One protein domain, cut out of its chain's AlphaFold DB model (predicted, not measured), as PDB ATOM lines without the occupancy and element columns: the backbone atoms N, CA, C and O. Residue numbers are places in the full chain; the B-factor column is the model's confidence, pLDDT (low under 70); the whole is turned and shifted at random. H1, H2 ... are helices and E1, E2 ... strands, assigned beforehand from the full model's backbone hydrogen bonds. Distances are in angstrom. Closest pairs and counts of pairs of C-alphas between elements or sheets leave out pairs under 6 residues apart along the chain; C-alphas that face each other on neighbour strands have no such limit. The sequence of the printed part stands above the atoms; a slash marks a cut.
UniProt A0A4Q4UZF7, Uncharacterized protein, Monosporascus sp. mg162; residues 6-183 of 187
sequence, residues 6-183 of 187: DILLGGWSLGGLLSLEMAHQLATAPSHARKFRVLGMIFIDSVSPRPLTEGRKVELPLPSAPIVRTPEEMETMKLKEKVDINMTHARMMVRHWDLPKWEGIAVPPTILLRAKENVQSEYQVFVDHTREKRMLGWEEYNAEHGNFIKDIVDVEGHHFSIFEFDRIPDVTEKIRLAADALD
ATOM      1  N   ASP A   6      -8.710  22.803  -0.133       94.81
ATOM      2  CA  ASP A   6      -7.523  22.848  -0.972       94.81
ATOM      3  C   ASP A   6      -7.147  21.435  -1.426       94.81
ATOM      4  O   ASP A   6      -7.228  20.475  -0.657       94.81
ATOM      5  N   ILE A   7      -6.808  21.294  -2.707       96.19
ATOM      6  CA  ILE A   7      -6.441  20.014  -3.315       96.19
ATOM      7  C   ILE A   7      -5.220  20.165  -4.216       96.19
ATOM      8  O   ILE A   7      -5.034  21.186  -4.880       96.19
ATOM      9  N   LEU A   8      -4.442  19.094  -4.303       98.06
ATOM     10  CA  LEU A   8      -3.495  18.875  -5.388       98.06
ATOM     11  C   LEU A   8      -4.145  17.959  -6.423       98.06
ATOM     12  O   LEU A   8      -4.833  16.997  -6.074       98.06
ATOM     13  N   LEU A   9      -3.931  18.265  -7.698       98.38
ATOM     14  CA  LEU A   9      -4.279  17.367  -8.794       98.38
ATOM     15  C   LEU A   9      -3.006  16.754  -9.366       98.38
ATOM     16  O   LEU A   9      -1.901  17.258  -9.184       98.38
ATOM     17  N   GLY A  10      -3.137  15.651 -10.078       98.06
ATOM     18  CA  GLY A  10      -1.996  15.065 -10.746       98.06
ATOM     19  C   GLY A  10      -2.347  13.770 -11.433       98.06
ATOM     20  O   GLY A  10      -3.368  13.137 -11.157       98.06
ATOM     21  N   GLY A  11      -1.474  13.371 -12.343       98.06
ATOM     22  CA  GLY A  11      -1.655  12.127 -13.054       98.06
ATOM     23  C   GLY A  11      -0.550  11.853 -14.050       98.06
ATOM     24  O   GLY A  11       0.192  12.744 -14.471       98.06
ATOM     25  N   TRP A  12      -0.479  10.583 -14.427       97.56
ATOM     26  CA  TRP A  12       0.451  10.093 -15.425       97.56
ATOM     27  C   TRP A  12      -0.138  10.167 -16.826       97.56
ATOM     28  O   TRP A  12      -1.293   9.785 -17.030       97.56
ATOM     29  N   SER A  13       0.663  10.611 -17.797       95.25
ATOM     30  CA  SER A  13       0.290  10.611 -19.211       95.25
ATOM     31  C   SER A  13      -0.994  11.428 -19.443       95.25
ATOM     32  O   SER A  13      -1.067  12.604 -19.076       95.25
ATOM     33  N   LEU A  14      -2.050  10.805 -19.977       95.25
ATOM     34  CA  LEU A  14      -3.387  11.399 -20.080       95.25
ATOM     35  C   LEU A  14      -3.888  11.981 -18.745       95.25
ATOM     36  O   LEU A  14      -4.566  13.002 -18.744       95.25
ATOM     37  N   GLY A  15      -3.550  11.373 -17.606       97.38
ATOM     38  CA  GLY A  15      -3.969  11.848 -16.288       97.38
ATOM     39  C   GLY A  15      -3.471  13.258 -15.953       97.38
ATOM     40  O   GLY A  15      -4.189  14.013 -15.298       97.38
ATOM     41  N   GLY A  16      -2.287  13.658 -16.433       98.00
ATOM     42  CA  GLY A  16      -1.816  15.038 -16.270       98.00
ATOM     43  C   GLY A  16      -2.600  16.019 -17.141       98.00
ATOM     44  O   GLY A  16      -2.977  17.090 -16.676       98.00
ATOM     45  N   LEU A  17      -2.941  15.615 -18.370       97.31
ATOM     46  CA  LEU A  17      -3.801  16.402 -19.263       97.31
ATOM     47  C   LEU A  17      -5.195  16.607 -18.655       97.31
ATOM     48  O   LEU A  17      -5.706  17.723 -18.613       97.31
ATOM     49  N   LEU A  18      -5.773  15.539 -18.102       97.56
ATOM     50  CA  LEU A  18      -7.042  15.601 -17.380       97.56
ATOM     51  C   LEU A  18      -6.945  16.470 -16.125       97.56
ATOM     52  O   LEU A  18      -7.890  17.186 -15.821       97.56
ATOM     53  N   SER A  19      -5.812  16.455 -15.420       98.38
ATOM     54  CA  SER A  19      -5.593  17.337 -14.268       98.38
ATOM     55  C   SER A  19      -5.627  18.813 -14.675       98.38
ATOM     56  O   SER A  19      -6.256  19.607 -13.978       98.38
ATOM     57  N   LEU A  20      -5.033  19.166 -15.822       98.19
ATOM     58  CA  LEU A  20      -5.098  20.521 -16.381       98.19
ATOM     59  C   LEU A  20      -6.541  20.931 -16.708       98.19
ATOM     60  O   LEU A  20      -6.973  22.018 -16.323       98.19
ATOM     61  N   GLU A  21      -7.293  20.054 -17.378       97.69
ATOM     62  CA  GLU A  21      -8.704  20.292 -17.701       97.69
ATOM     63  C   GLU A  21      -9.550  20.443 -16.429       97.69
ATOM     64  O   GLU A  21     -10.300  21.402 -16.280       97.69
ATOM     65  N   MET A  22      -9.396  19.536 -15.463       97.50
ATOM     66  CA  MET A  22     -10.118  19.592 -14.192       97.50
ATOM     67  C   MET A  22      -9.806  20.873 -13.418       97.50
ATOM     68  O   MET A  22     -10.720  21.498 -12.878       97.50
ATOM     69  N   ALA A  23      -8.538  21.289 -13.378       97.75
ATOM     70  CA  ALA A  23      -8.142  22.542 -12.751       97.75
ATOM     71  C   ALA A  23      -8.826  23.742 -13.414       97.75
ATOM     72  O   ALA A  23      -9.350  24.612 -12.716       97.75
ATOM     73  N   HIS A  24      -8.881  23.761 -14.746       97.56
ATOM     74  CA  HIS A  24      -9.562  24.805 -15.500       97.56
ATOM     75  C   HIS A  24     -11.071  24.834 -15.211       97.56
ATOM     76  O   HIS A  24     -11.620  25.895 -14.906       97.56
ATOM     77  N   GLN A  25     -11.740  23.678 -15.222       96.06
ATOM     78  CA  GLN A  25     -13.170  23.565 -14.909       96.06
ATOM     79  C   GLN A  25     -13.481  24.049 -13.483       96.06
ATOM     80  O   GLN A  25     -14.443  24.782 -13.264       96.06
ATOM     81  N   LEU A  26     -12.644  23.706 -12.497       95.19
ATOM     82  CA  LEU A  26     -12.804  24.172 -11.113       95.19
ATOM     83  C   LEU A  26     -12.568  25.684 -10.971       95.19
ATOM     84  O   LEU A  26     -13.279  26.361 -10.217       95.19
ATOM     85  N   ALA A  27     -11.589  26.223 -11.694       93.81
ATOM     86  CA  ALA A  27     -11.242  27.637 -11.648       93.81
ATOM     87  C   ALA A  27     -12.264  28.529 -12.375       93.81
ATOM     88  O   ALA A  27     -12.492  29.661 -11.950       93.81
ATOM     89  N   THR A  28     -12.922  28.021 -13.417       94.00
ATOM     90  CA  THR A  28     -13.947  28.747 -14.193       94.00
ATOM     91  C   THR A  28     -15.375  28.494 -13.708       94.00
ATOM     92  O   THR A  28     -16.289  29.232 -14.078       94.00
ATOM     93  N   ALA A  29     -15.582  27.507 -12.828       91.75
ATOM     94  CA  ALA A  29     -16.881  27.254 -12.219       91.75
ATOM     95  C   ALA A  29     -17.429  28.503 -11.493       91.75
ATOM     96  O   ALA A  29     -16.655  29.245 -10.865       91.75
ATOM     97  N   PRO A  30     -18.763  28.712 -11.507       90.31
ATOM     98  CA  PRO A  30     -19.401  29.793 -10.768       90.31
ATOM     99  C   PRO A  30     -19.014  29.780  -9.286       90.31
ATOM    100  O   PRO A  30     -18.963  28.719  -8.664       90.31
ATOM    101  N   SER A  31     -18.814  30.955  -8.683       84.69
ATOM    102  CA  SER A  31     -18.304  31.074  -7.306       84.69
ATOM    103  C   SER A  31     -19.129  30.309  -6.264       84.69
ATOM    104  O   SER A  31     -18.568  29.785  -5.312       84.69
ATOM    105  N   HIS A  32     -20.447  30.190  -6.456       85.69
ATOM    106  CA  HIS A  32     -21.336  29.440  -5.557       85.69
ATOM    107  C   HIS A  32     -21.194  27.910  -5.679       85.69
ATOM    108  O   HIS A  32     -21.616  27.178  -4.786       85.69
ATOM    109  N   ALA A  33     -20.621  27.422  -6.782       84.38
ATOM    110  CA  ALA A  33     -20.350  26.010  -7.034       84.38
ATOM    111  C   ALA A  33     -18.889  25.628  -6.730       84.38
ATOM    112  O   ALA A  33     -18.575  24.442  -6.611       84.38
ATOM    113  N   ARG A  34     -17.992  26.614  -6.584       85.88
ATOM    114  CA  ARG A  34     -16.571  26.387  -6.313       85.88
ATOM    115  C   ARG A  34     -16.369  25.905  -4.879       85.88
ATOM    116  O   ARG A  34     -16.344  26.686  -3.936       85.88
ATOM    117  N   LYS A  35     -16.212  24.591  -4.735       90.44
ATOM    118  CA  LYS A  35     -15.887  23.945  -3.457       90.44
ATOM    119  C   LYS A  35     -14.393  23.697  -3.285       90.44
ATOM    120  O   LYS A  35     -13.916  23.676  -2.160       90.44
ATOM    121  N   PHE A  36     -13.661  23.501  -4.375       93.19
ATOM    122  CA  PHE A  36     -12.250  23.138  -4.318       93.19
ATOM    123  C   PHE A  36     -11.371  24.220  -4.932       93.19
ATOM    124  O   PHE A  36     -11.738  24.815  -5.947       93.19
ATOM    125  N   ARG A  37     -10.206  24.443  -4.322       93.56
ATOM    126  CA  ARG A  37      -9.125  25.261  -4.873       93.56
ATOM    127  C   ARG A  37      -7.942  24.350  -5.177       93.56
ATOM    128  O   ARG A  37      -7.507  23.590  -4.321       93.56
ATOM    129  N   VAL A  38      -7.439  24.419  -6.406       97.00
ATOM    130  CA  VAL A  38      -6.270  23.639  -6.824       97.00
ATOM    131  C   VAL A  38      -5.013  24.408  -6.434       97.00
ATOM    132  O   VAL A  38      -4.775  25.488  -6.974       97.00
ATOM    133  N   LEU A  39      -4.237  23.873  -5.491       97.50
ATOM    134  CA  LEU A  39      -2.973  24.472  -5.046       97.50
ATOM    135  C   LEU A  39      -1.866  24.297  -6.082       97.50
ATOM    136  O   LEU A  39      -1.054  25.192  -6.287       97.50
ATOM    137  N   GLY A  40      -1.874  23.160  -6.771       98.38
ATOM    138  CA  GLY A  40      -0.889  22.815  -7.776       98.38
ATOM    139  C   GLY A  40      -1.199  21.489  -8.455       98.38
ATOM    140  O   GLY A  40      -2.167  20.800  -8.109       98.38
ATOM    141  N   MET A  41      -0.383  21.155  -9.450       98.69
ATOM    142  CA  MET A  41      -0.521  19.937 -10.240       98.69
ATOM    143  C   MET A  41       0.793  19.163 -10.344       98.69
ATOM    144  O   MET A  41       1.865  19.750 -10.467       98.69
ATOM    145  N   ILE A  42       0.711  17.834 -10.359       98.75
ATOM    146  CA  ILE A  42       1.860  16.965 -10.632       98.75
ATOM    147  C   ILE A  42       1.619  16.232 -11.947       98.75
ATOM    148  O   ILE A  42       0.719  15.396 -12.064       98.75
ATOM    149  N   PHE A  43       2.425  16.545 -12.956       98.62
ATOM    150  CA  PHE A  43       2.402  15.839 -14.232       98.62
ATOM    151  C   PHE A  43       3.449  14.741 -14.192       98.62
ATOM    152  O   PHE A  43       4.619  15.028 -13.979       98.62
ATOM    153  N   ILE A  44       3.050  13.493 -14.413       98.38
ATOM    154  CA  ILE A  44       3.991  12.376 -14.498       98.38
ATOM    155  C   ILE A  44       4.071  11.972 -15.962       98.38
ATOM    156  O   ILE A  44       3.132  11.433 -16.530       98.38
ATOM    157  N   ASP A  45       5.188  12.283 -16.593       97.38
ATOM    158  CA  ASP A  45       5.483  12.009 -17.995       97.38
ATOM    159  C   ASP A  45       4.353  12.382 -18.971       97.38
ATOM    160  O   ASP A  45       4.051  11.675 -19.936       97.38
ATOM    161  N   SER A  46       3.684  13.496 -18.677       96.56
ATOM    162  CA  SER A  46       2.538  13.993 -19.434       96.56
ATOM    163  C   SER A  46       3.034  14.876 -20.568       96.56
ATOM    164  O   SER A  46       3.432  16.020 -20.356       96.56
ATOM    165  N   VAL A  47       3.029  14.329 -21.778       93.25
ATOM    166  CA  VAL A  47       3.519  14.998 -22.987       93.25
ATOM    167  C   VAL A  47       2.509  16.035 -23.475       93.25
ATOM    168  O   VAL A  47       1.304  15.783 -23.476       93.25
ATOM    169  N   SER A  48       3.001  17.198 -23.905       91.12
ATOM    170  CA  SER A  48       2.155  18.238 -24.496       91.12
ATOM    171  C   SER A  48       1.475  17.722 -25.765       91.12
ATOM    172  O   SER A  48       2.132  17.070 -26.579       91.12
ATOM    173  N   PRO A  49       0.187  18.029 -25.992       85.12
ATOM    174  CA  PRO A  49      -0.483  17.664 -27.234       85.12
ATOM    175  C   PRO A  49      -0.137  18.597 -28.411       85.12
ATOM    176  O   PRO A  49      -0.338  18.201 -29.556       85.12
ATOM    177  N   ARG A  50       0.435  19.796 -28.179       73.31
ATOM    178  CA  ARG A  50       0.757  20.781 -29.246       73.31
ATOM    179  C   ARG A  50       1.682  20.277 -30.374       73.31
ATOM    180  O   ARG A  50       1.434  20.591 -31.536       73.31
ATOM    181  N   PRO A  51       2.712  19.453 -30.116       57.16
ATOM    182  CA  PRO A  51       3.531  18.858 -31.175       57.16
ATOM    183  C   PRO A  51       2.726  17.998 -32.165       57.16
ATOM    184  O   PRO A  51       3.135  17.859 -33.314       57.16
ATOM    185  N   LEU A  52       1.578  17.442 -31.750       50.88
ATOM    186  CA  LEU A  52       0.665  16.708 -32.638       50.88
ATOM    187  C   LEU A  52      -0.189  17.653 -33.498       50.88
ATOM    188  O   LEU A  52      -0.689  17.237 -34.544       50.88
ATOM    189  N   THR A  53      -0.365  18.910 -33.073       48.41
ATOM    190  CA  THR A  53      -1.193  19.909 -33.764       48.41
ATOM    191  C   THR A  53      -0.388  20.777 -34.738       48.41
ATOM    192  O   THR A  53      -0.922  21.166 -35.775       48.41
ATOM    193  N   GLU A  54       0.906  21.019 -34.490       49.03
ATOM    194  CA  GLU A  54       1.754  21.923 -35.292       49.03
ATOM    195  C   GLU A  54       2.660  21.225 -36.329       49.03
ATOM    196  O   GLU A  54       3.878  21.392 -36.384       49.03
ATOM    197  N   GLY A  55       2.055  20.459 -37.237       42.50
ATOM    198  CA  GLY A  55       2.656  20.220 -38.560       42.50
ATOM    199  C   GLY A  55       3.625  19.041 -38.709       42.50
ATOM    200  O   GLY A  55       3.870  18.630 -39.844       42.50
ATOM    201  N   ARG A  56       4.081  18.383 -37.636       46.69
ATOM    202  CA  ARG A  56       4.518  16.976 -37.731       46.69
ATOM    203  C   ARG A  56       3.310  16.086 -37.481       46.69
ATOM    204  O   ARG A  56       3.134  15.541 -36.398       46.69
ATOM    205  N   LYS A  57       2.462  15.949 -38.508       46.19
ATOM    206  CA  LYS A  57       1.419  14.918 -38.544       46.19
ATOM    207  C   LYS A  57       2.107  13.559 -38.546       46.19
ATOM    208  O   LYS A  57       2.343  12.972 -39.596       46.19
ATOM    209  N   VAL A  58       2.454  13.058 -37.369       50.88
ATOM    210  CA  VAL A  58       2.593  11.621 -37.205       50.88
ATOM    211  C   VAL A  58       1.179  11.110 -37.412       50.88
ATOM    212  O   VAL A  58       0.307  11.312 -36.566       50.88
ATOM    213  N   GLU A  59       0.916  10.563 -38.597       52.91
ATOM    214  CA  GLU A  59      -0.307   9.819 -38.861       52.91
ATOM    215  C   GLU A  59      -0.273   8.581 -37.969       52.91
ATOM    216  O   GLU A  59       0.099   7.490 -38.384       52.91
ATOM    217  N   LEU A  60      -0.625   8.751 -36.695       59.47
ATOM    218  CA  LEU A  60      -1.095   7.639 -35.898       59.47
ATOM    219  C   LEU A  60      -2.391   7.204 -36.586       59.47
ATOM    220  O   LEU A  60      -3.309   8.032 -36.671       59.47
ATOM    221  N   PRO A  61      -2.485   5.968 -37.108       68.81
ATOM    222  CA  PRO A  61      -3.703   5.466 -37.722       68.81
ATOM    223  C   PRO A  61      -4.747   5.278 -36.617       68.81
ATOM    224  O   PRO A  61      -4.940   4.195 -36.072       68.81
ATOM    225  N   LEU A  62      -5.374   6.382 -36.224       77.44
ATOM    226  CA  LEU A  62      -6.474   6.407 -35.282       77.44
ATOM    227  C   LEU A  62      -7.776   6.209 -36.063       77.44
ATOM    228  O   LEU A  62      -7.939   6.811 -37.131       77.44
ATOM    229  N   PRO A  63      -8.716   5.411 -35.534       82.62
ATOM    230  CA  PRO A  63     -10.055   5.311 -36.093       82.62
ATOM    231  C   PRO A  63     -10.710   6.690 -36.243       82.62
ATOM    232  O   PRO A  63     -10.512   7.579 -35.413       82.62
ATOM    233  N   SER A  64     -11.527   6.859 -37.284       82.69
ATOM    234  CA  SER A  64     -12.315   8.080 -37.498       82.69
ATOM    235  C   SER A  64     -13.493   8.215 -36.526       82.69
ATOM    236  O   SER A  64     -13.998   9.316 -36.334       82.69
ATOM    237  N   ALA A  65     -13.922   7.113 -35.908       86.62
ATOM    238  CA  ALA A  65     -15.020   7.062 -34.951       86.62
ATOM    239  C   ALA A  65     -14.658   6.174 -33.748       86.62
ATOM    240  O   ALA A  65     -13.835   5.261 -33.892       86.62
ATOM    241  N   PRO A  66     -15.243   6.420 -32.559       89.88
ATOM    242  CA  PRO A  66     -15.002   5.587 -31.388       89.88
ATOM    243  C   PRO A  66     -15.345   4.121 -31.655       89.88
ATOM    244  O   PRO A  66     -16.404   3.799 -32.190       89.88
ATOM    245  N   ILE A  67     -14.450   3.224 -31.246       90.31
ATOM    246  CA  ILE A  67     -14.727   1.784 -31.228       90.31
ATOM    247  C   ILE A  67     -15.789   1.506 -30.157       90.31
ATOM    248  O   ILE A  67     -15.510   1.664 -28.969       90.31
ATOM    249  N   VAL A  68     -16.985   1.094 -30.575       90.06
ATOM    250  CA  VAL A  68     -18.084   0.698 -29.683       90.06
ATOM    251  C   VAL A  68     -18.172  -0.826 -29.656       90.06
ATOM    252  O   VAL A  68     -18.106  -1.466 -30.706       90.06
ATOM    253  N   ARG A  69     -18.294  -1.394 -28.455       88.88
ATOM    254  CA  ARG A  69     -18.488  -2.828 -28.214       88.88
ATOM    255  C   ARG A  69     -19.724  -3.043 -27.354       88.88
ATOM    256  O   ARG A  69     -19.979  -2.235 -26.458       88.88
ATOM    257  N   THR A  70     -20.479  -4.107 -27.607       93.50
ATOM    258  CA  THR A  70     -21.592  -4.490 -26.727       93.50
ATOM    259  C   THR A  70     -21.061  -5.069 -25.407       93.50
ATOM    260  O   THR A  70     -19.898  -5.486 -25.345       93.50
ATOM    261  N   PRO A  71     -21.868  -5.107 -24.328       92.69
ATOM    262  CA  PRO A  71     -21.471  -5.763 -23.083       92.69
ATOM    263  C   PRO A  71     -21.025  -7.219 -23.291       92.69
ATOM    264  O   PRO A  71     -19.999  -7.620 -22.748       92.69
ATOM    265  N   GLU A  72     -21.723  -7.972 -24.143       94.69
ATOM    266  CA  GLU A  72     -21.405  -9.370 -24.455       94.69
ATOM    267  C   GLU A  72     -20.062  -9.492 -25.189       94.69
ATOM    268  O   GLU A  72     -19.233 -10.337 -24.847       94.69
ATOM    269  N   GLU A  73     -19.795  -8.613 -26.162       91.81
ATOM    270  CA  GLU A  73     -18.492  -8.557 -26.835       91.81
ATOM    271  C   GLU A  73     -17.376  -8.251 -25.829       91.81
ATOM    272  O   GLU A  73     -16.348  -8.933 -25.810       91.81
ATOM    273  N   MET A  74     -17.598  -7.278 -24.939       89.88
ATOM    274  CA  MET A  74     -16.637  -6.904 -23.904       89.88
ATOM    275  C   MET A  74     -16.365  -8.044 -22.922       89.88
ATOM    276  O   MET A  74     -15.229  -8.188 -22.480       89.88
ATOM    277  N   GLU A  75     -17.340  -8.872 -22.563       92.75
ATOM    278  CA  GLU A  75     -17.111 -10.013 -21.667       92.75
ATOM    279  C   GLU A  75     -16.141 -11.040 -22.260       92.75
ATOM    280  O   GLU A  75     -15.285 -11.561 -21.546       92.75
ATOM    281  N   THR A  76     -16.211 -11.268 -23.572       94.50
ATOM    282  CA  THR A  76     -15.368 -12.256 -24.269       94.50
ATOM    283  C   THR A  76     -13.951 -11.767 -24.588       94.50
ATOM    284  O   THR A  76     -13.059 -12.576 -24.852       94.50
ATOM    285  N   MET A  77     -13.719 -10.453 -24.550       94.88
ATOM    286  CA  MET A  77     -12.425  -9.852 -24.871       94.88
ATOM    287  C   MET A  77     -11.358 -10.112 -23.806       94.88
ATOM    288  O   MET A  77     -11.594 -10.008 -22.596       94.88
ATOM    289  N   LYS A  78     -10.118 -10.306 -24.261       96.25
ATOM    290  CA  LYS A  78      -8.945 -10.352 -23.383       96.25
ATOM    291  C   LYS A  78      -8.686  -8.970 -22.788       96.25
ATOM    292  O   LYS A  78      -8.902  -7.943 -23.429       96.25
ATOM    293  N   LEU A  79      -8.124  -8.933 -21.577       94.00
ATOM    294  CA  LEU A  79      -7.775  -7.676 -20.901       94.00
ATOM    295  C   LEU A  79      -6.897  -6.766 -21.776       94.00
ATOM    296  O   LEU A  79      -7.154  -5.570 -21.854       94.00
ATOM    297  N   LYS A  80      -5.910  -7.341 -22.477       93.44
ATOM    298  CA  LYS A  80      -5.031  -6.594 -23.386       93.44
ATOM    299  C   LYS A  80      -5.818  -5.840 -24.463       93.44
ATOM    300  O   LYS A  80      -5.566  -4.666 -24.680       93.44
ATOM    301  N   GLU A  81      -6.813  -6.479 -25.073       93.62
ATOM    302  CA  GLU A  81      -7.625  -5.863 -26.129       93.62
ATOM    303  C   GLU A  81      -8.464  -4.704 -25.576       93.62
ATOM    304  O   GLU A  81      -8.586  -3.661 -26.216       93.62
ATOM    305  N   LYS A  82      -8.997  -4.845 -24.355       93.81
ATOM    306  CA  LYS A  82      -9.716  -3.760 -23.664       93.81
ATOM    307  C   LYS A  82      -8.798  -2.570 -23.386       93.81
ATOM    308  O   LYS A  82      -9.189  -1.425 -23.603       93.81
ATOM    309  N   VAL A  83      -7.575  -2.840 -22.928       91.81
ATOM    310  CA  VAL A  83      -6.551  -1.811 -22.699       91.81
ATOM    311  C   VAL A  83      -6.190  -1.115 -24.010       91.81
ATOM    312  O   VAL A  83      -6.189   0.112 -24.053       91.81
ATOM    313  N   ASP A  84      -5.969  -1.861 -25.092       90.31
ATOM    314  CA  ASP A  84      -5.617  -1.299 -26.402       90.31
ATOM    315  C   ASP A  84      -6.731  -0.396 -26.968       90.31
ATOM    316  O   ASP A  84      -6.443   0.670 -27.530       90.31
ATOM    317  N   ILE A  85      -8.006  -0.763 -26.771       92.12
ATOM    318  CA  ILE A  85      -9.150   0.103 -27.108       92.12
ATOM    319  C   ILE A  85      -9.111   1.391 -26.280       92.12
ATOM    320  O   ILE A  85      -9.164   2.475 -26.859       92.12
ATOM    321  N   ASN A  86      -8.946   1.299 -24.958       92.31
ATOM    322  CA  ASN A  86      -8.895   2.479 -24.089       92.31
ATOM    323  C   ASN A  86      -7.718   3.404 -24.433       92.31
ATOM    324  O   ASN A  86      -7.889   4.619 -24.493       92.31
ATOM    325  N   MET A  87      -6.539   2.854 -24.741       90.00
ATOM    326  CA  MET A  87      -5.379   3.636 -25.194       90.00
ATOM    327  C   MET A  87      -5.641   4.307 -26.548       90.00
ATOM    328  O   MET A  87      -5.172   5.413 -26.816       90.00
ATOM    329  N   THR A  88      -6.412   3.659 -27.421       89.88
ATOM    330  CA  THR A  88      -6.847   4.247 -28.693       89.88
ATOM    331  C   THR A  88      -7.817   5.399 -28.464       89.88
ATOM    332  O   THR A  88      -7.585   6.483 -28.996       89.88
ATOM    333  N   HIS A  89      -8.835   5.222 -27.622       91.56
ATOM    334  CA  HIS A  89      -9.770   6.295 -27.269       91.56
ATOM    335  C   HIS A  89      -9.078   7.464 -26.565       91.56
ATOM    336  O   HIS A  89      -9.337   8.609 -26.917       91.56
ATOM    337  N   ALA A  90      -8.142   7.202 -25.649       90.75
ATOM    338  CA  ALA A  90      -7.315   8.225 -25.011       90.75
ATOM    339  C   ALA A  90      -6.609   9.112 -26.047       90.75
ATOM    340  O   ALA A  90      -6.743  10.335 -26.019       90.75
ATOM    341  N   ARG A  91      -5.923   8.500 -27.019       87.12
ATOM    342  CA  ARG A  91      -5.258   9.229 -28.113       87.12
ATOM    343  C   ARG A  91      -6.248   9.989 -28.995       87.12
ATOM    344  O   ARG A  91      -5.951  11.102 -29.419       87.12
ATOM    345  N   MET A  92      -7.425   9.416 -29.257       87.88
ATOM    346  CA  MET A  92      -8.486  10.103 -29.997       87.88
ATOM    347  C   MET A  92      -8.990  11.345 -29.258       87.88
ATOM    348  O   MET A  92      -9.168  12.374 -29.901       87.88
ATOM    349  N   MET A  93      -9.194  11.271 -27.940       88.94
ATOM    350  CA  MET A  93      -9.609  12.422 -27.132       88.94
ATOM    351  C   MET A  93      -8.548  13.519 -27.164       88.94
ATOM    352  O   MET A  93      -8.868  14.650 -27.504       88.94
ATOM    353  N   VAL A  94      -7.280  13.173 -26.919       88.56
ATOM    354  CA  VAL A  94      -6.168  14.141 -26.934       88.56
ATOM    355  C   VAL A  94      -6.034  14.838 -28.288       88.56
ATOM    356  O   VAL A  94      -5.797  16.039 -28.333       88.56
ATOM    357  N   ARG A  95      -6.236  14.116 -29.397       83.88
ATOM    358  CA  ARG A  95      -6.175  14.689 -30.751       83.88
ATOM    359  C   ARG A  95      -7.222  15.781 -31.002       83.88
ATOM    360  O   ARG A  95      -6.964  16.673 -31.802       83.88
ATOM    361  N   HIS A  96      -8.400  15.666 -30.393       84.06
ATOM    362  CA  HIS A  96      -9.514  16.599 -30.598       84.06
ATOM    363  C   HIS A  96      -9.708  17.556 -29.417       84.06
ATOM    364  O   HIS A  96     -10.664  18.324 -29.411       84.06
ATOM    365  N   TRP A  97      -8.848  17.477 -28.403       90.31
ATOM    366  CA  TRP A  97      -8.941  18.315 -27.223       90.31
ATOM    367  C   TRP A  97      -8.238  19.645 -27.473       90.31
ATOM    368  O   TRP A  97      -7.037  19.688 -27.747       90.31
ATOM    369  N   ASP A  98      -8.996  20.728 -27.349       90.06
ATOM    370  CA  ASP A  98      -8.443  22.073 -27.308       90.06
ATOM    371  C   ASP A  98      -7.883  22.344 -25.911       90.06
ATOM    372  O   ASP A  98      -8.592  22.227 -24.911       90.06
ATOM    373  N   LEU A  99      -6.607  22.729 -25.842       93.06
ATOM    374  CA  LEU A  99      -5.987  23.092 -24.570       93.06
ATOM    375  C   LEU A  99      -6.755  24.246 -23.896       93.06
ATOM    376  O   LEU A  99      -7.126  25.206 -24.584       93.06
ATOM    377  N   PRO A 100      -6.936  24.210 -22.561       94.94
ATOM    378  CA  PRO A 100      -7.665  25.246 -21.846       94.94
ATOM    379  C   PRO A 100      -7.064  26.636 -22.037       94.94
ATOM    380  O   PRO A 100      -5.841  26.802 -22.054       94.94
ATOM    381  N   LYS A 101      -7.933  27.645 -22.121       94.00
ATOM    382  CA  LYS A 101      -7.553  29.059 -22.177       94.00
ATOM    383  C   LYS A 101      -7.852  29.707 -20.836       94.00
ATOM    384  O   LYS A 101      -8.999  29.756 -20.409       94.00
ATOM    385  N   TRP A 102      -6.828  30.242 -20.186       95.56
ATOM    386  CA  TRP A 102      -6.927  30.741 -18.813       95.56
ATOM    387  C   TRP A 102      -7.153  32.256 -18.744       95.56
ATOM    388  O   TRP A 102      -6.480  32.970 -18.008       95.56
ATOM    389  N   GLU A 103      -8.073  32.778 -19.554       90.06
ATOM    390  CA  GLU A 103      -8.291  34.222 -19.712       90.06
ATOM    391  C   GLU A 103      -8.576  34.916 -18.364       90.06
ATOM    392  O   GLU A 103      -9.645  34.774 -17.775       90.06
ATOM    393  N   GLY A 104      -7.591  35.669 -17.859       88.12
ATOM    394  CA  GLY A 104      -7.691  36.391 -16.585       88.12
ATOM    395  C   GLY A 104      -7.569  35.525 -15.324       88.12
ATOM    396  O   GLY A 104      -7.783  36.038 -14.226       88.12
ATOM    397  N   ILE A 105      -7.214  34.242 -15.449       93.56
ATOM    398  CA  ILE A 105      -7.065  33.304 -14.330       93.56
ATOM    399  C   ILE A 105      -5.660  32.698 -14.371       93.56
ATOM    400  O   ILE A 105      -5.171  32.297 -15.418       93.56
ATOM    401  N   ALA A 106      -4.986  32.614 -13.227       95.00
ATOM    402  CA  ALA A 106      -3.686  31.956 -13.166       95.00
ATOM    403  C   ALA A 106      -3.837  30.429 -13.257       95.00
ATOM    404  O   ALA A 106      -4.657  29.840 -12.551       95.00
ATOM    405  N   VAL A 107      -3.003  29.788 -14.080       97.81
ATOM    406  CA  VAL A 107      -2.858  28.327 -14.073       97.81
ATOM    407  C   VAL A 107      -2.203  27.901 -12.758       97.81
ATOM    408  O   VAL A 107      -1.212  28.527 -12.359       97.81
ATOM    409  N   PRO A 108      -2.692  26.847 -12.079       97.88
ATOM    410  CA  PRO A 108      -2.028  26.334 -10.890       97.88
ATOM    411  C   PRO A 108      -0.567  25.941 -11.170       97.88
ATOM    412  O   PRO A 108      -0.273  25.377 -12.232       97.88
ATOM    413  N   PRO A 109       0.359  26.208 -10.230       98.38
ATOM    414  CA  PRO A 109       1.750  25.804 -10.374       98.38
ATOM    415  C   PRO A 109       1.846  24.291 -10.574       98.38
ATOM    416  O   PRO A 109       1.119  23.517  -9.957       98.38
ATOM    417  N   THR A 110       2.724  23.865 -11.473       98.69
ATOM    418  CA  THR A 110       2.869  22.465 -11.869       98.69
ATOM    419  C   THR A 110       4.308  22.010 -11.726       98.69
ATOM    420  O   THR A 110       5.224  22.735 -12.114       98.69
ATOM    421  N   ILE A 111       4.512  20.796 -11.225       98.75
ATOM    422  CA  ILE A 111       5.804  20.109 -11.289       98.75
ATOM    423  C   ILE A 111       5.682  18.945 -12.269       98.75
ATOM    424  O   ILE A 111       4.736  18.156 -12.201       98.75
ATOM    425  N   LEU A 112       6.633  18.856 -13.198       98.75
ATOM    426  CA  LEU A 112       6.688  17.807 -14.210       98.75
ATOM    427  C   LEU A 112       7.730  16.754 -13.824       98.75
ATOM    428  O   LEU A 112       8.925  17.031 -13.820       98.75
ATOM    429  N   LEU A 113       7.296  15.528 -13.561       98.56
ATOM    430  CA  LEU A 113       8.171  14.363 -13.477       98.56
ATOM    431  C   LEU A 113       8.391  13.825 -14.894       98.56
ATOM    432  O   LEU A 113       7.434  13.425 -15.548       98.56
ATOM    433  N   ARG A 114       9.629  13.822 -15.388       97.88
ATOM    434  CA  ARG A 114       9.980  13.454 -16.768       97.88
ATOM    435  C   ARG A 114      10.740  12.131 -16.812       97.88
ATOM    436  O   ARG A 114      11.809  12.017 -16.218       97.88
ATOM    437  N   ALA A 115      10.241  11.158 -17.571       96.94
ATOM    438  CA  ALA A 115      10.990   9.943 -17.881       96.94
ATOM    439  C   ALA A 115      12.173  10.269 -18.807       96.94
ATOM    440  O   ALA A 115      12.033  11.035 -19.766       96.94
ATOM    441  N   LYS A 116      13.353   9.720 -18.517       93.75
ATOM    442  CA  LYS A 116      14.580  10.050 -19.260       93.75
ATOM    443  C   LYS A 116      14.734   9.284 -20.569       93.75
ATOM    444  O   LYS A 116      15.379   9.780 -21.488       93.75
ATOM    445  N   GLU A 117      14.196   8.074 -20.639       94.38
ATOM    446  CA  GLU A 117      14.467   7.139 -21.728       94.38
ATOM    447  C   GLU A 117      13.308   7.077 -22.724       94.38
ATOM    448  O   GLU A 117      12.147   7.308 -22.381       94.38
ATOM    449  N   ASN A 118      13.633   6.715 -23.965       92.69
ATOM    450  CA  ASN A 118      12.636   6.349 -24.965       92.69
ATOM    451  C   ASN A 118      12.155   4.915 -24.728       92.69
ATOM    452  O   ASN A 118      12.918   4.045 -24.300       92.69
ATOM    453  N   VAL A 119      10.910   4.640 -25.093       91.25
ATOM    454  CA  VAL A 119      10.390   3.279 -25.189       91.25
ATOM    455  C   VAL A 119      11.119   2.557 -26.322       91.25
ATOM    456  O   VAL A 119      11.136   3.020 -27.463       91.25
ATOM    457  N   GLN A 120      11.703   1.397 -26.021       87.88
ATOM    458  CA  GLN A 120      12.316   0.549 -27.042       87.88
ATOM    459  C   GLN A 120      11.230  -0.025 -27.959       87.88
ATOM    460  O   GLN A 120      10.392  -0.818 -27.537       87.88
ATOM    461  N   SER A 121      11.230   0.408 -29.216       82.06
ATOM    462  CA  SER A 121      10.254   0.018 -30.230       82.06
ATOM    463  C   SER A 121      10.870   0.195 -31.619       82.06
ATOM    464  O   SER A 121      11.704   1.077 -31.818       82.06
ATOM    465  N   GLU A 122      10.454  -0.627 -32.585       75.00
ATOM    466  CA  GLU A 122      10.873  -0.500 -33.993       75.00
ATOM    467  C   GLU A 122      10.447   0.844 -34.606       75.00
ATOM    468  O   GLU A 122      11.089   1.354 -35.523       75.00
ATOM    469  N   TYR A 123       9.384   1.441 -34.063       74.50
ATOM    470  CA  TYR A 123       8.864   2.747 -34.453       74.50
ATOM    471  C   TYR A 123       8.817   3.692 -33.256       74.50
ATOM    472  O   TYR A 123       8.554   3.263 -32.129       74.50
ATOM    473  N   GLN A 124       9.006   4.991 -33.504       71.00
ATOM    474  CA  GLN A 124       8.861   6.009 -32.465       71.00
ATOM    475  C   GLN A 124       7.427   5.999 -31.923       71.00
ATOM    476  O   GLN A 124       6.460   6.117 -32.679       71.00
ATOM    477  N   VAL A 125       7.293   5.852 -30.607       80.56
ATOM    478  CA  VAL A 125       5.994   5.889 -29.936       80.56
ATOM    479  C   VAL A 125       5.556   7.330 -29.689       80.56
ATOM    480  O   VAL A 125       6.377   8.229 -29.521       80.56
ATOM    481  N   PHE A 126       4.240   7.532 -29.605       78.69
ATOM    482  CA  PHE A 126       3.606   8.845 -29.434       78.69
ATOM    483  C   PHE A 126       4.234   9.702 -28.315       78.69
ATOM    484  O   PHE A 126       4.438  10.900 -28.490       78.69
ATOM    485  N   VAL A 127       4.554   9.082 -27.180       83.75
ATOM    486  CA  VAL A 127       5.083   9.766 -25.989       83.75
ATOM    487  C   VAL A 127       6.536  10.224 -26.132       83.75
ATOM    488  O   VAL A 127       7.007  11.006 -25.315       83.75
ATOM    489  N   ASP A 128       7.248   9.771 -27.164       87.62
ATOM    490  CA  ASP A 128       8.671  10.063 -27.345       87.62
ATOM    491  C   ASP A 128       8.943  11.074 -28.463       87.62
ATOM    492  O   ASP A 128      10.100  11.376 -28.750       87.62
ATOM    493  N   HIS A 129       7.905  11.636 -29.092       83.19
ATOM    494  CA  HIS A 129       8.070  12.655 -30.142       83.19
ATOM    495  C   HIS A 129       8.698  13.962 -29.655       83.19
ATOM    496  O   HIS A 129       9.172  14.738 -30.482       83.19
ATOM    497  N   THR A 130       8.662  14.213 -28.348       87.00
ATOM    498  CA  THR A 130       9.255  15.392 -27.709       87.00
ATOM    499  C   THR A 130      10.161  15.029 -26.543       87.00
ATOM    500  O   THR A 130      10.430  15.881 -25.696       87.00
ATOM    501  N   ARG A 131      10.640  13.781 -26.468       89.62
ATOM    502  CA  ARG A 131      11.479  13.319 -25.350       89.62
ATOM    503  C   ARG A 131      12.751  14.151 -25.201       89.62
ATOM    504  O   ARG A 131      13.225  14.378 -24.090       89.62
ATOM    505  N   GLU A 132      13.291  14.630 -26.319       88.50
ATOM    506  CA  GLU A 132      14.465  15.497 -26.372       88.50
ATOM    507  C   GLU A 132      14.225  16.870 -25.733       88.50
ATOM    508  O   GLU A 132      15.171  17.541 -25.314       88.50
ATOM    509  N   LYS A 133      12.961  17.291 -25.632       91.50
ATOM    510  CA  LYS A 133      12.573  18.561 -25.032       91.50
ATOM    511  C   LYS A 133      12.445  18.417 -23.521       91.50
ATOM    512  O   LYS A 133      11.806  17.496 -23.008       91.50
ATOM    513  N   ARG A 134      13.028  19.356 -22.769       94.62
ATOM    514  CA  ARG A 134      13.033  19.277 -21.301       94.62
ATOM    515  C   ARG A 134      11.635  19.404 -20.694       94.62
ATOM    516  O   ARG A 134      11.382  18.734 -19.701       94.62
ATOM    517  N   MET A 135      10.725  20.164 -21.305       95.62
ATOM    518  CA  MET A 135       9.328  20.245 -20.867       95.62
ATOM    519  C   MET A 135       8.400  19.368 -21.714       95.62
ATOM    520  O   MET A 135       7.213  19.649 -21.771       95.62
ATOM    521  N   LEU A 136       8.894  18.337 -22.410       94.88
ATOM    522  CA  LEU A 136       8.061  17.415 -23.201       94.88
ATOM    523  C   LEU A 136       7.106  18.111 -24.197       94.88
ATOM    524  O   LEU A 136       6.015  17.610 -24.485       94.88
ATOM    525  N   GLY A 137       7.502  19.262 -24.749       93.25
ATOM    526  CA  GLY A 137       6.690  20.027 -25.701       93.25
ATOM    527  C   GLY A 137       5.753  21.063 -25.071       93.25
ATOM    528  O   GLY A 137       4.922  21.628 -25.785       93.25
ATOM    529  N   TRP A 138       5.821  21.290 -23.757       95.88
ATOM    530  CA  TRP A 138       5.016  22.304 -23.067       95.88
ATOM    531  C   TRP A 138       5.597  23.719 -23.145       95.88
ATOM    532  O   TRP A 138       4.958  24.635 -22.646       95.88
ATOM    533  N   GLU A 139       6.771  23.927 -23.748       94.38
ATOM    534  CA  GLU A 139       7.533  25.181 -23.663       94.38
ATOM    535  C   GLU A 139       6.703  26.424 -24.027       94.38
ATOM    536  O   GLU A 139       6.644  27.378 -23.254       94.38
ATOM    537  N   GLU A 140       6.023  26.395 -25.174       93.44
ATOM    538  CA  GLU A 140       5.219  27.523 -25.662       93.44
ATOM    539  C   GLU A 140       3.971  27.751 -24.810       93.44
ATOM    540  O   GLU A 140       3.738  28.862 -24.337       93.44
ATOM    541  N   TYR A 141       3.204  26.689 -24.537       95.06
ATOM    542  CA  TYR A 141       2.009  26.784 -23.697       95.06
ATOM    543  C   TYR A 141       2.365  27.281 -22.288       95.06
ATOM    544  O   TYR A 141       1.663  28.119 -21.732       95.06
ATOM    545  N   ASN A 142       3.483  26.818 -21.727       96.31
ATOM    546  CA  ASN A 142       3.998  27.266 -20.441       96.31
ATOM    547  C   ASN A 142       4.339  28.762 -20.450       96.31
ATOM    548  O   ASN A 142       3.923  29.483 -19.542       96.31
ATOM    549  N   ALA A 143       5.048  29.235 -21.479       95.38
ATOM    550  CA  ALA A 143       5.418  30.641 -21.620       95.38
ATOM    551  C   ALA A 143       4.188  31.556 -21.764       95.38
ATOM    552  O   ALA A 143       4.110  32.593 -21.106       95.38
ATOM    553  N   GLU A 144       3.204  31.147 -22.568       94.50
ATOM    554  CA  GLU A 144       1.940  31.871 -22.759       94.50
ATOM    555  C   GLU A 144       1.109  31.971 -21.470       94.50
ATOM    556  O   GLU A 144       0.376  32.939 -21.276       94.50
ATOM    557  N   HIS A 145       1.242  30.994 -20.570       95.62
ATOM    558  CA  HIS A 145       0.393  30.841 -19.388       95.62
ATOM    559  C   HIS A 145       1.147  31.084 -18.073       95.62
ATOM    560  O   HIS A 145       0.933  30.406 -17.067       95.62
ATOM    561  N   GLY A 146       2.038  32.079 -18.067       95.19
ATOM    562  CA  GLY A 146       2.659  32.584 -16.838       95.19
ATOM    563  C   GLY A 146       3.719  31.661 -16.232       95.19
ATOM    564  O   GLY A 146       3.961  31.714 -15.023       95.19
ATOM    565  N   ASN A 147       4.358  30.825 -17.057       97.25
ATOM    566  CA  ASN A 147       5.387  29.868 -16.650       97.25
ATOM    567  C   ASN A 147       4.908  28.991 -15.485       97.25
ATOM    568  O   ASN A 147       5.520  28.966 -14.414       97.25
ATOM    569  N   PHE A 148       3.746  28.363 -15.648       97.69
ATOM    570  CA  PHE A 148       3.092  27.590 -14.598       97.69
ATOM    571  C   PHE A 148       3.837  26.294 -14.245       97.69
ATOM    572  O   PHE A 148       3.765  25.879 -13.093       97.69
ATOM    573  N   ILE A 149       4.603  25.697 -15.163       98.44
ATOM    574  CA  ILE A 149       5.542  24.611 -14.853       98.44
ATOM    575  C   ILE A 149       6.730  25.214 -14.100       98.44
ATOM    576  O   ILE A 149       7.541  25.937 -14.681       98.44
ATOM    577  N   LYS A 150       6.798  24.945 -12.794       98.12
ATOM    578  CA  LYS A 150       7.769  25.539 -11.864       98.12
ATOM    579  C   LYS A 150       9.049  24.731 -11.738       98.12
ATOM    580  O   LYS A 150      10.101  25.326 -11.529       98.12
ATOM    581  N   ASP A 151       8.967  23.411 -11.884       98.25
ATOM    582  CA  ASP A 151      10.132  22.533 -11.832       98.25
ATOM    583  C   ASP A 151       9.937  21.262 -12.671       98.25
ATOM    584  O   ASP A 151       8.811  20.881 -13.014       98.25
ATOM    585  N   ILE A 152      11.057  20.628 -13.026       98.44
ATOM    586  CA  ILE A 152      11.128  19.418 -13.840       98.44
ATOM    587  C   ILE A 152      12.068  18.421 -13.163       98.44
ATOM    588  O   ILE A 152      13.290  18.603 -13.151       98.44
ATOM    589  N   VAL A 153      11.490  17.335 -12.664       98.12
ATOM    590  CA  VAL A 153      12.189  16.281 -11.929       98.12
ATOM    591  C   VAL A 153      12.363  15.068 -12.832       98.12
ATOM    592  O   VAL A 153      11.391  14.514 -13.333       98.12
ATOM    593  N   ASP A 154      13.596  14.623 -13.041       97.75
ATOM    594  CA  ASP A 154      13.856  13.441 -13.863       97.75
ATOM    595  C   ASP A 154      13.614  12.133 -13.082       97.75
ATOM    596  O   ASP A 154      14.008  11.990 -11.918       97.75
ATOM    597  N   VAL A 155      12.982  11.155 -13.737       97.00
ATOM    598  CA  VAL A 155      12.760   9.791 -13.223       97.00
ATOM    599  C   VAL A 155      13.426   8.754 -14.129       97.00
ATOM    600  O   VAL A 155      13.521   8.939 -15.346       97.00
ATOM    601  N   GLU A 156      13.923   7.669 -13.532       95.94
ATOM    602  CA  GLU A 156      14.589   6.584 -14.264       95.94
ATOM    603  C   GLU A 156      13.600   5.805 -15.139       95.94
ATOM    604  O   GLU A 156      12.471   5.521 -14.726       95.94
ATOM    605  N   GLY A 157      14.041   5.418 -16.338       95.06
ATOM    606  CA  GLY A 157      13.218   4.696 -17.295       95.06
ATOM    607  C   GLY A 157      12.551   5.522 -18.377       95.06
ATOM    608  O   GLY A 157      12.738   6.731 -18.510       95.06
ATOM    609  N   HIS A 158      11.732   4.813 -19.147       94.69
ATOM    610  CA  HIS A 158      10.813   5.330 -20.153       94.69
ATOM    611  C   HIS A 158       9.370   5.372 -19.634       94.69
ATOM    612  O   HIS A 158       9.056   4.741 -18.624       94.69
ATOM    613  N   HIS A 159       8.474   6.013 -20.394       95.31
ATOM    614  CA  HIS A 159       7.069   6.310 -20.055       95.31
ATOM    615  C   HIS A 159       6.302   5.245 -19.250       95.31
ATOM    616  O   HIS A 159       5.545   5.591 -18.351       95.31
ATOM    617  N   PHE A 160       6.473   3.959 -19.578       93.31
ATOM    618  CA  PHE A 160       5.802   2.836 -18.910       93.31
ATOM    619  C   PHE A 160       6.632   2.231 -17.773       93.31
ATOM    620  O   PHE A 160       6.091   1.887 -16.727       93.31
ATOM    621  N   SER A 161       7.946   2.108 -17.975       95.38
ATOM    622  CA  SER A 161       8.845   1.443 -17.025       95.38
ATOM    623  C   SER A 161       9.078   2.232 -15.735       95.38
ATOM    624  O   SER A 161       9.597   1.670 -14.781       95.38
ATOM    625  N   ILE A 162       8.668   3.506 -15.656       95.06
ATOM    626  CA  ILE A 162       8.742   4.295 -14.411       95.06
ATOM    627  C   ILE A 162       7.980   3.641 -13.243       95.06
ATOM    628  O   ILE A 162       8.257   3.941 -12.087       95.06
ATOM    629  N   PHE A 163       7.040   2.734 -13.533       94.19
ATOM    630  CA  PHE A 163       6.272   1.987 -12.534       94.19
ATOM    631  C   PHE A 163       6.753   0.543 -12.323       94.19
ATOM    632  O   PHE A 163       6.046  -0.253 -11.707       94.19
ATOM    633  N   GLU A 164       7.933   0.179 -12.831       95.38
ATOM    634  CA  GLU A 164       8.572  -1.085 -12.457       95.38
ATOM    635  C   GLU A 164       8.846  -1.118 -10.948       95.38
ATOM    636  O   GLU A 164       9.117  -0.090 -10.322       95.38
ATOM    637  N   PHE A 165       8.724  -2.300 -10.336       95.75
ATOM    638  CA  PHE A 165       8.712  -2.450  -8.875       95.75
ATOM    639  C   PHE A 165       9.957  -1.887  -8.180       95.75
ATOM    640  O   PHE A 165       9.859  -1.391  -7.060       95.75
ATOM    641  N   ASP A 166      11.109  -1.948  -8.839       96.06
ATOM    642  CA  ASP A 166      12.378  -1.404  -8.361       96.06
ATOM    643  C   ASP A 166      12.447   0.134  -8.425       96.06
ATOM    644  O   ASP A 166      13.264   0.735  -7.730       96.06
ATOM    645  N   ARG A 167      11.561   0.786  -9.189       94.19
ATOM    646  CA  ARG A 167      11.510   2.249  -9.388       94.19
ATOM    647  C   ARG A 167      10.376   2.934  -8.633       94.19
ATOM    648  O   ARG A 167      10.447   4.139  -8.392       94.19
ATOM    649  N   ILE A 168       9.361   2.181  -8.199       94.94
ATOM    650  CA  ILE A 168       8.239   2.708  -7.403       94.94
ATOM    651  C   ILE A 168       8.695   3.528  -6.183       94.94
ATOM    652  O   ILE A 168       8.112   4.597  -5.976       94.94
ATOM    653  N   PRO A 169       9.702   3.111  -5.384       96.62
ATOM    654  CA  PRO A 169      10.144   3.907  -4.239       96.62
ATOM    655  C   PRO A 169      10.631   5.310  -4.632       96.62
ATOM    656  O   PRO A 169      10.180   6.293  -4.048       96.62
ATOM    657  N   ASP A 170      11.473   5.404  -5.665       95.62
ATOM    658  CA  ASP A 170      12.031   6.670  -6.163       95.62
ATOM    659  C   ASP A 170      10.942   7.589  -6.737       95.62
ATOM    660  O   ASP A 170      10.852   8.764  -6.377       95.62
ATOM    661  N   VAL A 171      10.051   7.052  -7.579       96.38
ATOM    662  CA  VAL A 171       8.945   7.838  -8.152       96.38
ATOM    663  C   VAL A 171       7.995   8.327  -7.057       96.38
ATOM    664  O   VAL A 171       7.562   9.478  -7.089       96.38
ATOM    665  N   THR A 172       7.707   7.492  -6.056       97.12
ATOM    666  CA  THR A 172       6.855   7.872  -4.918       97.12
ATOM    667  C   THR A 172       7.488   8.996  -4.103       97.12
ATOM    668  O   THR A 172       6.804   9.960  -3.757       97.12
ATOM    669  N   GLU A 173       8.791   8.917  -3.827       97.88
ATOM    670  CA  GLU A 173       9.513   9.975  -3.119       97.88
ATOM    671  C   GLU A 173       9.484  11.296  -3.895       97.88
ATOM    672  O   GLU A 173       9.203  12.346  -3.314       97.88
ATOM    673  N   LYS A 174       9.682  11.254  -5.215       98.12
ATOM    674  CA  LYS A 174       9.628  12.446  -6.074       98.12
ATOM    675  C   LYS A 174       8.230  13.053  -6.155       98.12
ATOM    676  O   LYS A 174       8.109  14.275  -6.127       98.12
ATOM    677  N   ILE A 175       7.176  12.234  -6.196       97.88
ATOM    678  CA  ILE A 175       5.785  12.715  -6.102       97.88
ATOM    679  C   ILE A 175       5.557  13.403  -4.755       97.88
ATOM    680  O   ILE A 175       4.975  14.483  -4.718       97.88
ATOM    681  N   ARG A 176       6.036  12.809  -3.656       97.62
ATOM    682  CA  ARG A 176       5.910  13.384  -2.312       97.62
ATOM    683  C   ARG A 176       6.615  14.739  -2.213       97.62
ATOM    684  O   ARG A 176       6.005  15.701  -1.774       97.62
ATOM    685  N   LEU A 177       7.864  14.833  -2.673       97.88
ATOM    686  CA  LEU A 177       8.625  16.089  -2.687       97.88
ATOM    687  C   LEU A 177       7.958  17.161  -3.558       97.88
ATOM    688  O   LEU A 177       7.915  18.327  -3.174       97.88
ATOM    689  N   ALA A 178       7.413  16.771  -4.712       98.06
ATOM    690  CA  ALA A 178       6.655  17.679  -5.563       98.06
ATOM    691  C   ALA A 178       5.367  18.164  -4.876       98.06
ATOM    692  O   ALA A 178       5.036  19.342  -4.962       98.06
ATOM    693  N   ALA A 179       4.656  17.278  -4.174       97.50
ATOM    694  CA  ALA A 179       3.466  17.642  -3.415       97.50
ATOM    695  C   ALA A 179       3.799  18.634  -2.290       97.50
ATOM    696  O   ALA A 179       3.166  19.682  -2.223       97.50
ATOM    697  N   ASP A 180       4.837  18.363  -1.492       96.50
ATOM    698  CA  ASP A 180       5.293  19.263  -0.421       96.50
ATOM    699  C   ASP A 180       5.699  20.648  -0.957       96.50
ATOM    700  O   ASP A 180       5.474  21.666  -0.310       96.50
ATOM    701  N   ALA A 181       6.307  20.708  -2.146       96.81
ATOM    702  CA  ALA A 181       6.700  21.972  -2.770       96.81
ATOM    703  C   ALA A 181       5.499  22.800  -3.269       96.81
ATOM    704  O   ALA A 181       5.588  24.026  -3.351       96.81
ATOM    705  N   LEU A 182       4.394  22.141  -3.631       96.81
ATOM    706  CA  LEU A 182       3.161  22.779  -4.106       96.81
ATOM    707  C   LEU A 182       2.193  23.126  -2.966       96.81
ATOM    708  O   LEU A 182       1.388  24.043  -3.116       96.81
ATOM    709  N   ASP A 183       2.282  22.408  -1.849       94.19
ATOM    710  CA  ASP A 183       1.514  22.622  -0.622       94.19
ATOM    711  C   ASP A 183       2.473  22.728   0.579       94.19
ATOM    712  O   ASP A 183       2.585  21.796   1.383       94.19
TER     713      ASP A 183
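What this domain is: This is residues 6 to 183 of the 187 residues of an uncharacterized protein of Monosporascus sp. mg162 (UniProt A0A4Q4UZF7). Look first for a strongly twisted sheet of four parallel strands, covered by helix H1 on one face and by helix H6 on the opposite face: three layers, helix, sheet, helix. The long helix H4 begins far from the sheet beside small H3 and runs back until its residue Ala 90 is near Leu 14 of H1, while short H2 and H5 lie among long loops. The printed part has 178 residues with six named helices and four named strands, in the order E1 H1 E2 H2 H3 H4 E3 H5 E4 H6; the sheet's order is E1 E2 E3 E4, and the class is mixed, helices and strands. The whole is compact, with a radius of gyration of the C-alphas of 17.3 A and spans of 45 by 39 by 35 A.

Where its parts are: Find C-alpha 6 at (-7.523, 22.848, -0.972); from there E1 runs 20.9 A to residue 12. Beside it find E2, residues 36 to 44, 22.0 A, which bends by 66 degrees at residue 39. Then come E3, residues 110 to 117, 21.6 A, and E4, residues 149 to 158, 20.7 A, which bends by 69 degrees at residue 155. H1 spans residues 14 to 28, 21.1 A; H2 residues 50 to 53; H3 residues 71 to 76; H5 residues 139 to 144. H4, residues 79 to 96, runs 26.2 A from C-alpha 79 at (-7.775, -7.676, -20.901). H6, residues 168 to 182, runs 21.0 A and ends with C-alpha 182 at (3.161, 22.779, -4.106).

How they stand to each other: Across E1 and E2, N 9 and O 40 are within hydrogen-bond range at 3.1 A; across E2 and E3, N 43 and O 111 at 2.9 A; across E3 and E4, N 114 and O 153 at 2.8 A. E1, H1, E2 and E3, H5, E4 are strand-helix-strand units, parallel neighbour strands with a helix between, each with a right-handed crossover; E2, H2 H3 H4, E3 is another. H1 is on the sheet at a height of 8.0 A, along the strands; its closest C-alpha pair with E2 is Gly 16 and Phe 43, 4.8 A. H6 is on the opposite face, also at 8.0 A, over E2 and E3; C-alphas 111 and 178 are its closest pair with E3, 6.3 A. H5 only grazes the sheet with residues 139 to 143. H4 is not on the sheet; it is close to H1 but not clearly touching, at a steep tilt of 47 degrees, closest C-alphas Leu 14 and Ala 90, 7.1 A. Every O i to N i+4 pair is within range in H1, H3, H4, H5 and H6; H2 is too short for one, and its one O i to N i+3 pair is within range.

The domain as a whole: The C-alphas of His 32 and Glu 122 are the two farthest apart, 52.4 A. The printed part has no cut; the links H2 to H3, H4 to E3 and E3 to H5 are long. Mean pLDDT of the printed part is 90.6, and residues 51 to 61 are under 70.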